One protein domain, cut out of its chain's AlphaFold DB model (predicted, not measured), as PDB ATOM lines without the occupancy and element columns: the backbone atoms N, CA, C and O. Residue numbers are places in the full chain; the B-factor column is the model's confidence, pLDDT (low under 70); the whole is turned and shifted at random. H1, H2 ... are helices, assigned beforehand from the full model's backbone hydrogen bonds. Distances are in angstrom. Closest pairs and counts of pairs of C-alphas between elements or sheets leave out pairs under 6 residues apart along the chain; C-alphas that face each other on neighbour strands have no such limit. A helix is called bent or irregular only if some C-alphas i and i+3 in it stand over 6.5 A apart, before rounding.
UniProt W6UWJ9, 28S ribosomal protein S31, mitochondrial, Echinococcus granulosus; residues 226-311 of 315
ATOM      1  N   ASP A 226     -47.237 -57.314  48.830       89.25
ATOM      2  CA  ASP A 226     -47.495 -56.778  50.170       89.25
ATOM      3  C   ASP A 226     -47.298 -55.255  50.229       89.25
ATOM      4  O   ASP A 226     -47.695 -54.600  51.194       89.25
ATOM      5  N   THR A 227     -46.695 -54.661  49.192       89.94
ATOM      6  CA  THR A 227     -46.313 -53.259  49.245       89.94
ATOM      7  C   THR A 227     -47.406 -52.350  48.691       89.94
ATOM      8  O   THR A 227     -47.797 -52.444  47.525       89.94
ATOM      9  N   PRO A 228     -47.915 -51.400  49.487       92.88
ATOM     10  CA  PRO A 228     -49.017 -50.567  49.047       92.88
ATOM     11  C   PRO A 228     -48.537 -49.414  48.149       92.88
ATOM     12  O   PRO A 228     -47.455 -48.850  48.317       92.88
ATOM     13  N   PHE A 229     -49.408 -48.967  47.236       92.50
ATOM     14  CA  PHE A 229     -49.083 -47.963  46.205       92.50
ATOM     15  C   PHE A 229     -48.453 -46.661  46.742       92.50
ATOM     16  O   PHE A 229     -47.640 -46.015  46.079       92.50
ATOM     17  N   HIS A 230     -48.837 -46.246  47.948       93.12
ATOM     18  CA  HIS A 230     -48.415 -44.983  48.542       93.12
ATOM     19  C   HIS A 230     -46.922 -44.973  48.900       93.12
ATOM     20  O   HIS A 230     -46.335 -43.895  49.003       93.12
ATOM     21  N   GLU A 231     -46.291 -46.143  49.022       92.44
ATOM     22  CA  GLU A 231     -44.841 -46.262  49.167       92.44
ATOM     23  C   GLU A 231     -44.090 -46.029  47.849       92.44
ATOM     24  O   GLU A 231     -43.023 -45.417  47.870       92.44
ATOM     25  N   HIS A 232     -44.658 -46.429  46.703       92.94
ATOM     26  CA  HIS A 232     -44.065 -46.162  45.384       92.94
ATOM     27  C   HIS A 232     -44.199 -44.691  44.972       92.94
ATOM     28  O   HIS A 232     -43.325 -44.185  44.270       92.94
ATOM     29  N   ILE A 233     -45.282 -44.011  45.379       93.19
ATOM     30  CA  ILE A 233     -45.592 -42.638  44.943       93.19
ATOM     31  C   ILE A 233     -45.022 -41.589  45.905       93.19
ATOM     32  O   ILE A 233     -44.401 -40.618  45.471       93.19
ATOM     33  N   PHE A 234     -45.202 -41.745  47.222       92.81
ATOM     34  CA  PHE A 234     -44.831 -40.706  48.195       92.81
ATOM     35  C   PHE A 234     -43.385 -40.829  48.690       92.81
ATOM     36  O   PHE A 234     -43.105 -40.798  49.892       92.81
ATOM     37  N   LEU A 235     -42.445 -40.874  47.745       92.25
ATOM     38  CA  LEU A 235     -41.005 -40.973  48.014       92.25
ATOM     39  C   LEU A 235     -40.428 -39.745  48.735       92.25
ATOM     40  O   LEU A 235     -39.406 -39.827  49.418       92.25
ATOM     41  N   ASN A 236     -41.131 -38.613  48.652       87.12
ATOM     42  CA  ASN A 236     -40.728 -37.338  49.240       87.12
ATOM     43  C   ASN A 236     -40.524 -37.427  50.770       87.12
ATOM     44  O   ASN A 236     -39.702 -36.714  51.342       87.12
ATOM     45  N   ARG A 237     -41.225 -38.350  51.448       86.06
ATOM     46  CA  ARG A 237     -41.060 -38.608  52.892       86.06
ATOM     47  C   ARG A 237     -39.668 -39.152  53.221       86.06
ATOM     48  O   ARG A 237     -39.067 -38.734  54.207       86.06
ATOM     49  N   PHE A 238     -39.159 -40.049  52.380       79.44
ATOM     50  CA  PHE A 238     -37.832 -40.640  52.530       79.44
ATOM     51  C   PHE A 238     -36.743 -39.641  52.142       79.44
ATOM     52  O   PHE A 238     -35.757 -39.507  52.859       79.44
ATOM     53  N   ALA A 239     -36.945 -38.871  51.069       80.25
ATOM     54  CA  ALA A 239     -36.017 -37.805  50.697       80.25
ATOM     55  C   ALA A 239     -35.871 -36.769  51.829       80.25
ATOM     56  O   ALA A 239     -34.755 -36.454  52.235       80.25
ATOM     57  N   ARG A 240     -36.983 -36.304  52.414       76.50
ATOM     58  CA  ARG A 240     -36.972 -35.313  53.506       76.50
ATOM     59  C   ARG A 240     -36.396 -35.840  54.816       76.50
ATOM     60  O   ARG A 240     -35.675 -35.105  55.476       76.50
ATOM     61  N   SER A 241     -36.670 -37.089  55.196       67.25
ATOM     62  CA  SER A 241     -36.077 -37.673  56.412       67.25
ATOM     63  C   SER A 241     -34.560 -37.842  56.291       67.25
ATOM     64  O   SER A 241     -33.832 -37.804  57.283       67.25
ATOM     65  N   GLN A 242     -34.072 -38.013  55.064       60.62
ATOM     66  CA  GLN A 242     -32.663 -38.196  54.765       60.62
ATOM     67  C   GLN A 242     -31.910 -36.873  54.559       60.62
ATOM     68  O   GLN A 242     -30.681 -36.864  54.690       60.62
ATOM     69  N   VAL A 243     -32.601 -35.777  54.248       62.00
ATOM     70  CA  VAL A 243     -32.014 -34.459  53.988       62.00
ATOM     71  C   VAL A 243     -31.878 -33.669  55.292       62.00
ATOM     72  O   VAL A 243     -32.837 -33.460  56.027       62.00
ATOM     73  N   LYS A 244     -30.658 -33.207  55.597       59.56
ATOM     74  CA  LYS A 244     -30.430 -32.251  56.691       59.56
ATOM     75  C   LYS A 244     -31.039 -30.901  56.290       59.56
ATOM     76  O   LYS A 244     -30.986 -30.538  55.123       59.56
ATOM     77  N   ALA A 245     -31.550 -30.132  57.252       57.12
ATOM     78  CA  ALA A 245     -32.275 -28.864  57.060       57.12
ATOM     79  C   ALA A 245     -31.488 -27.698  56.395       57.12
ATOM     80  O   ALA A 245     -31.879 -26.543  56.528       57.12
ATOM     81  N   LYS A 246     -30.364 -27.962  55.717       67.62
ATOM     82  CA  LYS A 246     -29.472 -26.969  55.099       67.62
ATOM     83  C   LYS A 246     -29.127 -27.299  53.640       67.62
ATOM     84  O   LYS A 246     -28.015 -27.031  53.207       67.62
ATOM     85  N   ASN A 247     -30.042 -27.892  52.880       74.12
ATOM     86  CA  ASN A 247     -29.818 -28.038  51.442       74.12
ATOM     87  C   ASN A 247     -30.179 -26.734  50.711       74.12
ATOM     88  O   ASN A 247     -31.170 -26.094  51.071       74.12
ATOM     89  N   PRO A 248     -29.417 -26.331  49.680       82.94
ATOM     90  CA  PRO A 248     -29.782 -25.186  48.857       82.94
ATOM     91  C   PRO A 248     -31.088 -25.469  48.091       82.94
ATOM     92  O   PRO A 248     -31.299 -26.580  47.604       82.94
ATOM     93  N   ALA A 249     -31.955 -24.460  47.952       85.44
ATOM     94  CA  ALA A 249     -33.288 -24.607  47.348       85.44
ATOM     95  C   ALA A 249     -33.297 -25.256  45.938       85.44
ATOM     96  O   ALA A 249     -34.165 -26.093  45.681       85.44
ATOM     97  N   PRO A 250     -32.333 -24.975  45.035       89.50
ATOM     98  CA  PRO A 250     -32.254 -25.660  43.740       89.50
ATOM     99  C   PRO A 250     -32.061 -27.178  43.841       89.50
ATOM    100  O   PRO A 250     -32.590 -27.926  43.021       89.50
ATOM    101  N   LEU A 251     -31.331 -27.648  44.857       87.69
ATOM    102  CA  LEU A 251     -31.113 -29.075  45.075       87.69
ATOM    103  C   LEU A 251     -32.378 -29.764  45.597       87.69
ATOM    104  O   LEU A 251     -32.655 -30.899  45.219       87.69
ATOM    105  N   GLU A 252     -33.153 -29.087  46.444       87.75
ATOM    106  CA  GLU A 252     -34.449 -29.597  46.899       87.75
ATOM    107  C   GLU A 252     -35.414 -29.772  45.720       87.75
ATOM    108  O   GLU A 252     -35.989 -30.848  45.561       87.75
ATOM    109  N   ALA A 253     -35.501 -28.774  44.835       89.88
ATOM    110  CA  ALA A 253     -36.311 -28.854  43.618       89.88
ATOM    111  C   ALA A 253     -35.855 -29.988  42.679       89.88
ATOM    112  O   ALA A 253     -36.682 -30.689  42.092       89.88
ATOM    113  N   PHE A 254     -34.543 -30.217  42.557       91.69
ATOM    114  CA  PHE A 254     -34.010 -31.357  41.806       91.69
ATOM    115  C   PHE A 254     -34.417 -32.697  42.432       91.69
ATOM    116  O   PHE A 254     -34.893 -33.588  41.728       91.69
ATOM    117  N   MET A 255     -34.270 -32.847  43.750       91.38
ATOM    118  CA  MET A 255     -34.647 -34.082  44.445       91.38
ATOM    119  C   MET A 255     -36.155 -34.345  44.384       91.38
ATOM    120  O   MET A 255     -36.563 -35.502  44.289       91.38
ATOM    121  N   GLU A 256     -36.984 -33.300  44.386       91.62
ATOM    122  CA  GLU A 256     -38.425 -33.418  44.150       91.62
ATOM    123  C   GLU A 256     -38.722 -33.964  42.747       91.62
ATOM    124  O   GLU A 256     -39.529 -34.886  42.610       91.62
ATOM    125  N   LEU A 257     -38.015 -33.479  41.720       94.31
ATOM    126  CA  LEU A 257     -38.138 -33.988  40.352       94.31
ATOM    127  C   LEU A 257     -37.712 -35.458  40.247       94.31
ATOM    128  O   LEU A 257     -38.401 -36.257  39.614       94.31
ATOM    129  N   VAL A 258     -36.608 -35.835  40.901       93.81
ATOM    130  CA  VAL A 258     -36.157 -37.234  40.974       93.81
ATOM    131  C   VAL A 258     -37.226 -38.104  41.637       93.81
ATOM    132  O   VAL A 258     -37.572 -39.158  41.107       93.81
ATOM    133  N   CYS A 259     -37.801 -37.657  42.757       94.44
ATOM    134  CA  CYS A 259     -38.881 -38.379  43.430       94.44
ATOM    135  C   CYS A 259     -40.125 -38.514  42.541       94.44
ATOM    136  O   CYS A 259     -40.724 -39.586  42.501       94.44
ATOM    137  N   ALA A 260     -40.502 -37.462  41.808       94.75
ATOM    138  CA  ALA A 260     -41.626 -37.501  40.875       94.75
ATOM    139  C   ALA A 260     -41.381 -38.488  39.721       94.75
ATOM    140  O   ALA A 260     -42.260 -39.290  39.404       94.75
ATOM    141  N   GLY A 261     -40.175 -38.492  39.141       96.00
ATOM    142  CA  GLY A 261     -39.791 -39.428  38.080       96.00
ATOM    143  C   GLY A 261     -39.756 -40.883  38.553       96.00
ATOM    144  O   GLY A 261     -40.300 -41.765  37.891       96.00
ATOM    145  N   LEU A 262     -39.191 -41.143  39.737       96.12
ATOM    146  CA  LEU A 262     -39.203 -42.478  40.348       96.12
ATOM    147  C   LEU A 262     -40.625 -42.933  40.705       96.12
ATOM    148  O   LEU A 262     -40.940 -44.117  40.581       96.12
ATOM    149  N   GLY A 263     -41.499 -42.010  41.111       94.75
ATOM    150  CA  GLY A 263     -42.902 -42.300  41.411       94.75
ATOM    151  C   GLY A 263     -43.705 -42.756  40.192       94.75
ATOM    152  O   GLY A 263     -44.577 -43.609  40.325       94.75
ATOM    153  N   GLN A 264     -43.375 -42.250  39.002       95.56
ATOM    154  CA  GLN A 264     -44.033 -42.621  37.744       95.56
ATOM    155  C   GLN A 264     -43.537 -43.946  37.148       95.56
ATOM    156  O   GLN A 264     -44.151 -44.449  36.213       95.56
ATOM    157  N   ASN A 265     -42.440 -44.514  37.656       95.38
ATOM    158  CA  ASN A 265     -41.852 -45.728  37.099       95.38
ATOM    159  C   ASN A 265     -42.506 -47.006  37.679       95.38
ATOM    160  O   ASN A 265     -42.360 -47.241  38.887       95.38
ATOM    161  N   PRO A 266     -43.176 -47.845  36.856       92.00
ATOM    162  CA  PRO A 266     -43.773 -49.108  37.295       92.00
ATOM    163  C   PRO A 266     -42.786 -50.288  37.310       92.00
ATOM    164  O   PRO A 266     -43.094 -51.320  37.888       92.00
ATOM    165  N   TYR A 267     -41.615 -50.158  36.681       92.88
ATOM    166  CA  TYR A 267     -40.659 -51.259  36.501       92.88
ATOM    167  C   TYR A 267     -39.635 -51.384  37.633       92.88
ATOM    168  O   TYR A 267     -38.839 -52.316  37.621       92.88
ATOM    169  N   LEU A 268     -39.615 -50.431  38.568       93.81
ATOM    170  CA  LEU A 268     -38.683 -50.422  39.695       93.81
ATOM    171  C   LEU A 268     -39.395 -50.777  40.995       93.81
ATOM    172  O   LEU A 268     -40.440 -50.201  41.322       93.81
ATOM    173  N   SER A 269     -38.748 -51.643  41.766       93.69
ATOM    174  CA  SER A 269     -39.132 -51.975  43.135       93.69
ATOM    175  C   SER A 269     -38.943 -50.785  44.079       93.69
ATOM    176  O   SER A 269     -38.186 -49.843  43.812       93.69
ATOM    177  N   ILE A 270     -39.602 -50.804  45.237       92.94
ATOM    178  CA  ILE A 270     -39.417 -49.758  46.256       92.94
ATOM    179  C   ILE A 270     -37.999 -49.746  46.807       92.94
ATOM    180  O   ILE A 270     -37.468 -48.670  47.097       92.94
ATOM    181  N   LYS A 271     -37.380 -50.920  46.939       92.81
ATOM    182  CA  LYS A 271     -35.995 -51.046  47.406       92.81
ATOM    183  C   LYS A 271     -35.053 -50.301  46.463       92.81
ATOM    184  O   LYS A 271     -34.358 -49.393  46.907       92.81
ATOM    185  N   GLU A 272     -35.160 -50.559  45.161       94.56
ATOM    186  CA  GLU A 272     -34.367 -49.859  44.146       94.56
ATOM    187  C   GLU A 272     -34.631 -48.349  44.159       94.56
ATOM    188  O   GLU A 272     -33.693 -47.552  44.153       94.56
ATOM    189  N   LYS A 273     -35.899 -47.917  44.250       95.06
ATOM    190  CA  LYS A 273     -36.239 -46.484  44.344       95.06
ATOM    191  C   LYS A 273     -35.580 -45.816  45.558       95.06
ATOM    192  O   LYS A 273     -35.100 -44.687  45.448       95.06
ATOM    193  N   ARG A 274     -35.535 -46.495  46.709       93.00
ATOM    194  CA  ARG A 274     -34.863 -45.998  47.923       93.00
ATOM    195  C   ARG A 274     -33.347 -45.943  47.740       93.00
ATOM    196  O   ARG A 274     -32.739 -44.943  48.128       93.00
ATOM    197  N   ASP A 275     -32.763 -46.944  47.097       94.69
ATOM    198  CA  ASP A 275     -31.328 -46.998  46.817       94.69
ATOM    199  C   ASP A 275     -30.890 -45.872  45.872       94.69
ATOM    200  O   ASP A 275     -29.883 -45.210  46.125       94.69
ATOM    201  N   HIS A 276     -31.691 -45.557  44.848       94.31
ATOM    202  CA  HIS A 276     -31.453 -44.399  43.980       94.31
ATOM    203  C   HIS A 276     -31.400 -43.084  44.770       94.31
ATOM    204  O   HIS A 276     -30.492 -42.274  44.577       94.31
ATOM    205  N   ILE A 277     -32.345 -42.870  45.690       92.94
ATOM    206  CA  ILE A 277     -32.380 -41.664  46.533       92.94
ATOM    207  C   ILE A 277     -31.160 -41.616  47.467       92.94
ATOM    208  O   ILE A 277     -30.536 -40.561  47.618       92.94
ATOM    209  N   ALA A 278     -30.790 -42.750  48.068       92.38
ATOM    210  CA  ALA A 278     -29.615 -42.859  48.929       92.38
ATOM    211  C   ALA A 278     -28.312 -42.567  48.164       92.38
ATOM    212  O   ALA A 278     -27.431 -41.870  48.678       92.38
ATOM    213  N   TRP A 279     -28.213 -43.030  46.915       93.69
ATOM    214  CA  TRP A 279     -27.075 -42.766  46.042       93.69
ATOM    215  C   TRP A 279     -26.905 -41.271  45.750       93.69
ATOM    216  O   TRP A 279     -25.818 -40.729  45.966       93.69
ATOM    217  N   PHE A 280     -27.978 -40.572  45.352       91.38
ATOM    218  CA  PHE A 280     -27.926 -39.122  45.103       91.38
ATOM    219  C   PHE A 280     -27.446 -38.353  46.332       91.38
ATOM    220  O   PHE A 280     -26.627 -37.441  46.228       91.38
ATOM    221  N   LYS A 281     -27.907 -38.749  47.518       87.06
ATOM    222  CA  LYS A 281     -27.467 -38.136  48.769       87.06
ATOM    223  C   LYS A 281     -25.965 -38.309  49.002       87.06
ATOM    224  O   LYS A 281     -25.299 -37.335  49.353       87.06
ATOM    225  N   GLY A 282     -25.437 -39.519  48.815       89.75
ATOM    226  CA  GLY A 282     -24.001 -39.787  48.937       89.75
ATOM    227  C   GLY A 282     -23.178 -38.987  47.926       89.75
ATOM    228  O   GLY A 282     -22.158 -38.398  48.280       89.75
ATOM    229  N   TYR A 283     -23.667 -38.890  46.689       91.75
ATOM    230  CA  TYR A 283     -23.033 -38.115  45.626       91.75
ATOM    231  C   TYR A 283     -22.958 -36.621  45.960       91.75
ATOM    232  O   TYR A 283     -21.888 -36.011  45.893       91.75
ATOM    233  N   PHE A 284     -24.082 -36.026  46.364       89.56
ATOM    234  CA  PHE A 284     -24.143 -34.598  46.647       89.56
ATOM    235  C   PHE A 284     -23.416 -34.210  47.929       89.56
ATOM    236  O   PHE A 284     -22.870 -33.112  47.981       89.56
ATOM    237  N   ALA A 285     -23.319 -35.098  48.922       87.00
ATOM    238  CA  ALA A 285     -22.542 -34.835  50.134       87.00
ATOM    239  C   ALA A 285     -21.085 -34.438  49.824       87.00
ATOM    240  O   ALA A 285     -20.546 -33.543  50.472       87.00
ATOM    241  N   ASN A 286     -20.483 -35.041  48.795       89.56
ATOM    242  CA  ASN A 286     -19.113 -34.745  48.375       89.56
ATOM    243  C   ASN A 286     -18.990 -33.416  47.610       89.56
ATOM    244  O   ASN A 286     -17.933 -32.793  47.646       89.56
ATOM    245  N   LYS A 287     -20.063 -32.969  46.945       89.75
ATOM    246  CA  LYS A 287     -20.089 -31.786  46.063       89.75
ATOM    247  C   LYS A 287     -20.848 -30.590  46.644       89.75
ATOM    248  O   LYS A 287     -21.088 -29.611  45.945       89.75
ATOM    249  N   MET A 288     -21.238 -30.649  47.919       88.19
ATOM    250  CA  MET A 288     -22.041 -29.599  48.563       88.19
ATOM    251  C   MET A 288     -21.406 -28.211  48.446       88.19
ATOM    252  O   MET A 288     -22.105 -27.257  48.124       88.19
ATOM    253  N   LYS A 289     -20.088 -28.101  48.653       88.31
ATOM    254  CA  LYS A 289     -19.376 -26.812  48.611       88.31
ATOM    255  C   LYS A 289     -19.457 -26.151  47.235       88.31
ATOM    256  O   LYS A 289     -19.725 -24.958  47.144       88.31
ATOM    257  N   ASP A 290     -19.270 -26.937  46.180       90.50
ATOM    258  CA  ASP A 290     -19.308 -26.443  44.802       90.50
ATOM    259  C   ASP A 290     -20.724 -25.989  44.430       90.50
ATOM    260  O   ASP A 290     -20.911 -24.951  43.798       90.50
ATOM    261  N   ILE A 291     -21.735 -26.734  44.888       88.50
ATOM    262  CA  ILE A 291     -23.148 -26.405  44.674       88.50
ATOM    263  C   ILE A 291     -23.517 -25.115  45.411       88.50
ATOM    264  O   ILE A 291     -24.148 -24.242  44.823       88.50
ATOM    265  N   GLU A 292     -23.121 -24.965  46.676       89.56
ATOM    266  CA  GLU A 292     -23.358 -23.738  47.444       89.56
ATOM    267  C   GLU A 292     -22.692 -22.520  46.785       89.56
ATOM    268  O   GLU A 292     -23.329 -21.474  46.662       89.56
ATOM    269  N   SER A 293     -21.453 -22.672  46.299       90.75
ATOM    270  CA  SER A 293     -20.739 -21.614  45.573       90.75
ATOM    271  C   SER A 293     -21.477 -21.202  44.298       90.75
ATOM    272  O   SER A 293     -21.725 -20.017  44.087       90.75
ATOM    273  N   ALA A 294     -21.889 -22.171  43.476       91.19
ATOM    274  CA  ALA A 294     -22.612 -21.904  42.234       91.19
ATOM    275  C   ALA A 294     -23.972 -21.225  42.481       91.19
ATOM    276  O   ALA A 294     -24.355 -20.309  41.754       91.19
ATOM    277  N   VAL A 295     -24.696 -21.638  43.527       90.38
ATOM    278  CA  VAL A 295     -25.990 -21.038  43.895       90.38
ATOM    279  C   VAL A 295     -25.825 -19.588  44.352       90.38
ATOM    280  O   VAL A 295     -26.641 -18.734  44.004       90.38
ATOM    281  N   GLU A 296     -24.774 -19.287  45.114       90.06
ATOM    282  CA  GLU A 296     -24.482 -17.921  45.548       90.06
ATOM    283  C   GLU A 296     -24.051 -17.027  44.372       90.06
ATOM    284  O   GLU A 296     -24.477 -15.874  44.285       90.06
ATOM    285  N   GLU A 297     -23.273 -17.553  43.424       91.25
ATOM    286  CA  GLU A 297     -22.935 -16.838  42.188       91.25
ATOM    287  C   GLU A 297     -24.178 -16.508  41.351       91.25
ATOM    288  O   GLU A 297     -24.341 -15.359  40.934       91.25
ATOM    289  N   GLU A 298     -25.100 -17.459  41.165       88.81
ATOM    290  CA  GLU A 298     -26.371 -17.199  40.472       88.81
ATOM    291  C   GLU A 298     -27.242 -16.172  41.204       88.81
ATOM    292  O   GLU A 298     -27.901 -15.335  40.582       88.81
ATOM    293  N   ARG A 299     -27.237 -16.191  42.540       88.81
ATOM    294  CA  ARG A 299     -27.964 -15.197  43.331       88.81
ATOM    295  C   ARG A 299     -27.403 -13.791  43.110       88.81
ATOM    296  O   ARG A 299     -28.184 -12.847  42.972       88.81
ATOM    297  N   ARG A 300     -26.076 -13.648  43.047       91.50
ATOM    298  CA  ARG A 300     -25.402 -12.362  42.791       91.50
ATOM    299  C   ARG A 300     -25.669 -11.844  41.383       91.50
ATOM    300  O   ARG A 300     -25.974 -10.664  41.222       91.50
ATOM    301  N   THR A 301     -25.602 -12.707  40.369       90.81
ATOM    302  CA  THR A 301     -25.896 -12.303  38.985       90.81
ATOM    303  C   THR A 301     -27.359 -11.887  38.823       90.81
ATOM    304  O   THR A 301     -27.629 -10.835  38.248       90.81
ATOM    305  N   ALA A 302     -28.304 -12.622  39.420       90.56
ATOM    306  CA  ALA A 302     -29.724 -12.269  39.402       90.56
ATOM    307  C   ALA A 302     -30.021 -10.920  40.087       90.56
ATOM    308  O   ALA A 302     -30.856 -10.151  39.603       90.56
ATOM    309  N   GLN A 303     -29.332 -10.603  41.191       91.50
ATOM    310  CA  GLN A 303     -29.451  -9.302  41.858       91.50
ATOM    311  C   GLN A 303     -28.966  -8.160  40.956       91.50
ATOM    312  O   GLN A 303     -29.731  -7.221  40.723       91.50
ATOM    313  N   ALA A 304     -27.781  -8.284  40.351       89.75
ATOM    314  CA  ALA A 304     -27.253  -7.284  39.418       89.75
ATOM    315  C   ALA A 304     -28.162  -7.093  38.182       89.75
ATOM    316  O   ALA A 304     -28.395  -5.971  37.718       89.75
ATOM    317  N   GLU A 305     -28.746  -8.175  37.656       88.75
ATOM    318  CA  GLU A 305     -29.742  -8.091  36.583       88.75
ATOM    319  C   GLU A 305     -31.016  -7.350  37.018       88.75
ATOM    320  O   GLU A 305     -31.589  -6.590  36.237       88.75
ATOM    321  N   SER A 306     -31.478  -7.543  38.256       86.31
ATOM    322  CA  SER A 306     -32.661  -6.841  38.766       86.31
ATOM    323  C   SER A 306     -32.422  -5.336  38.946       86.31
ATOM    324  O   SER A 306     -33.265  -4.530  38.547       86.31
ATOM    325  N   GLU A 307     -31.246  -4.943  39.438       87.12
ATOM    326  CA  GLU A 307     -30.858  -3.541  39.645       87.12
ATOM    327  C   GLU A 307     -30.731  -2.784  38.313       87.12
ATOM    328  O   GLU A 307     -31.214  -1.656  38.153       87.12
ATOM    329  N   THR A 308     -30.159  -3.437  37.298       82.56
ATOM    330  CA  THR A 308     -30.041  -2.879  35.939       82.56
ATOM    331  C   THR A 308     -31.370  -2.840  35.178       82.56
ATOM    332  O   THR A 308     -31.528  -2.032  34.260       82.56
ATOM    333  N   ARG A 309     -32.353  -3.680  35.535       73.81
ATOM    334  CA  ARG A 309     -33.720  -3.616  34.983       73.81
ATOM    335  C   ARG A 309     -34.576  -2.552  35.668       73.81
ATOM    336  O   ARG A 309     -35.308  -1.851  34.977       73.81
ATOM    337  N   GLY A 310     -34.460  -2.386  36.987       66.44
ATOM    338  CA  GLY A 310     -35.200  -1.365  37.738       66.44
ATOM    339  C   GLY A 310     -34.862   0.061  37.290       66.44
ATOM    340  O   GLY A 310     -35.759   0.877  37.082       66.44
ATOM    341  N   THR A 311     -33.582   0.328  37.027       60.78
ATOM    342  CA  THR A 311     -33.086   1.628  36.535       60.78
ATOM    343  C   THR A 311     -33.539   1.975  35.113       60.78
ATOM    344  O   THR A 311     -33.665   3.152  34.791       60.78
TER     345      THR A 311
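Overview. This is residues 226 to 311 of the 315 residues of the protein "28S ribosomal protein S31, mitochondrial" of Echinococcus granulosus (UniProt W6UWJ9). One long helix, H4, is sharply bent into an L; H3 lies beside its first arm, H4a, running opposite ways, and the short helices H1 and H2 pack on this pair. The end of the second arm, H4b, residues 297 to 311, sticks out free of the body and makes much of the length. The printed part has 86 residues with four named helices, H1, H2, H3 and H4 along the chain, and no named strand; the class is all helix. The whole is loose, with a radius of gyration of the C-alphas of 16.8 A and spans of 61 by 27 by 21 A.

Along the chain. H4, residues 270 to 311, was assigned as one helix by its hydrogen bonds but is bent: C-alphas 286 and 289 are 7.9 A apart. Its arm H4a, residues 270 to 286, is 25.3 A long and begins at C-alpha 270 (-39.417, -49.758, 46.256). Its arm H4b, residues 289 to 311, is 33.8 A long and ends at C-alpha 311 (-33.086, 1.628, 36.535). H3, residues 249 to 264, measures 23.1 A. H2, residues 236 to 242, measures 9.8 A, and H1, residues 229 to 233, measures 6.5 A from C-alpha 229 (-49.083, -47.963, 46.205).

Arrangement. H4a and H4b are about perpendicular, at 76 degrees. H3 is close to H4a but not clearly touching, at a shallow tilt of 20 degrees, opposite ways; their closest C-alphas, those of Leu 262 and Lys 273, are 6.4 A apart. H3 is also close to H4b but not clearly touching, with the C-alphas of Pro 250 and Val 295 closest at 7.8 A. H2 touches H3 with residues 255 to 259 of H3 alone, closest at the C-alphas of Asn 236 and Cys 259, 6.2 A, at a steep tilt of 52 degrees, opposite ways. H2 and H4a only just touch, with 3 pairs of C-alphas within 8 A; the closest are those of Ala 239 and Ile 277, 6.7 A. H1 touches residues 260 to 264 of H3 alone, closest at the C-alphas of Ile 233 and Gly 263, 4.5 A. H1 and H4a only just touch, with 3 pairs within 8 A; the closest C-alphas are those of His 232 and Ile 270, 5.9 A. H1 and H2 are each apart from H4b. In H1, H2, H3 and H4b every O i to N i+4 pair is within hydrogen-bond range; in H4a 12 of 13 are.

Size, cuts and confidence. The C-alphas farthest apart, those of Asp 226 and Thr 311, are 61.7 A apart. The printed part has no cut and no long link. The mean pLDDT of the printed part is 87.6; residues 241 to 246 and 310 to 311 are under 70.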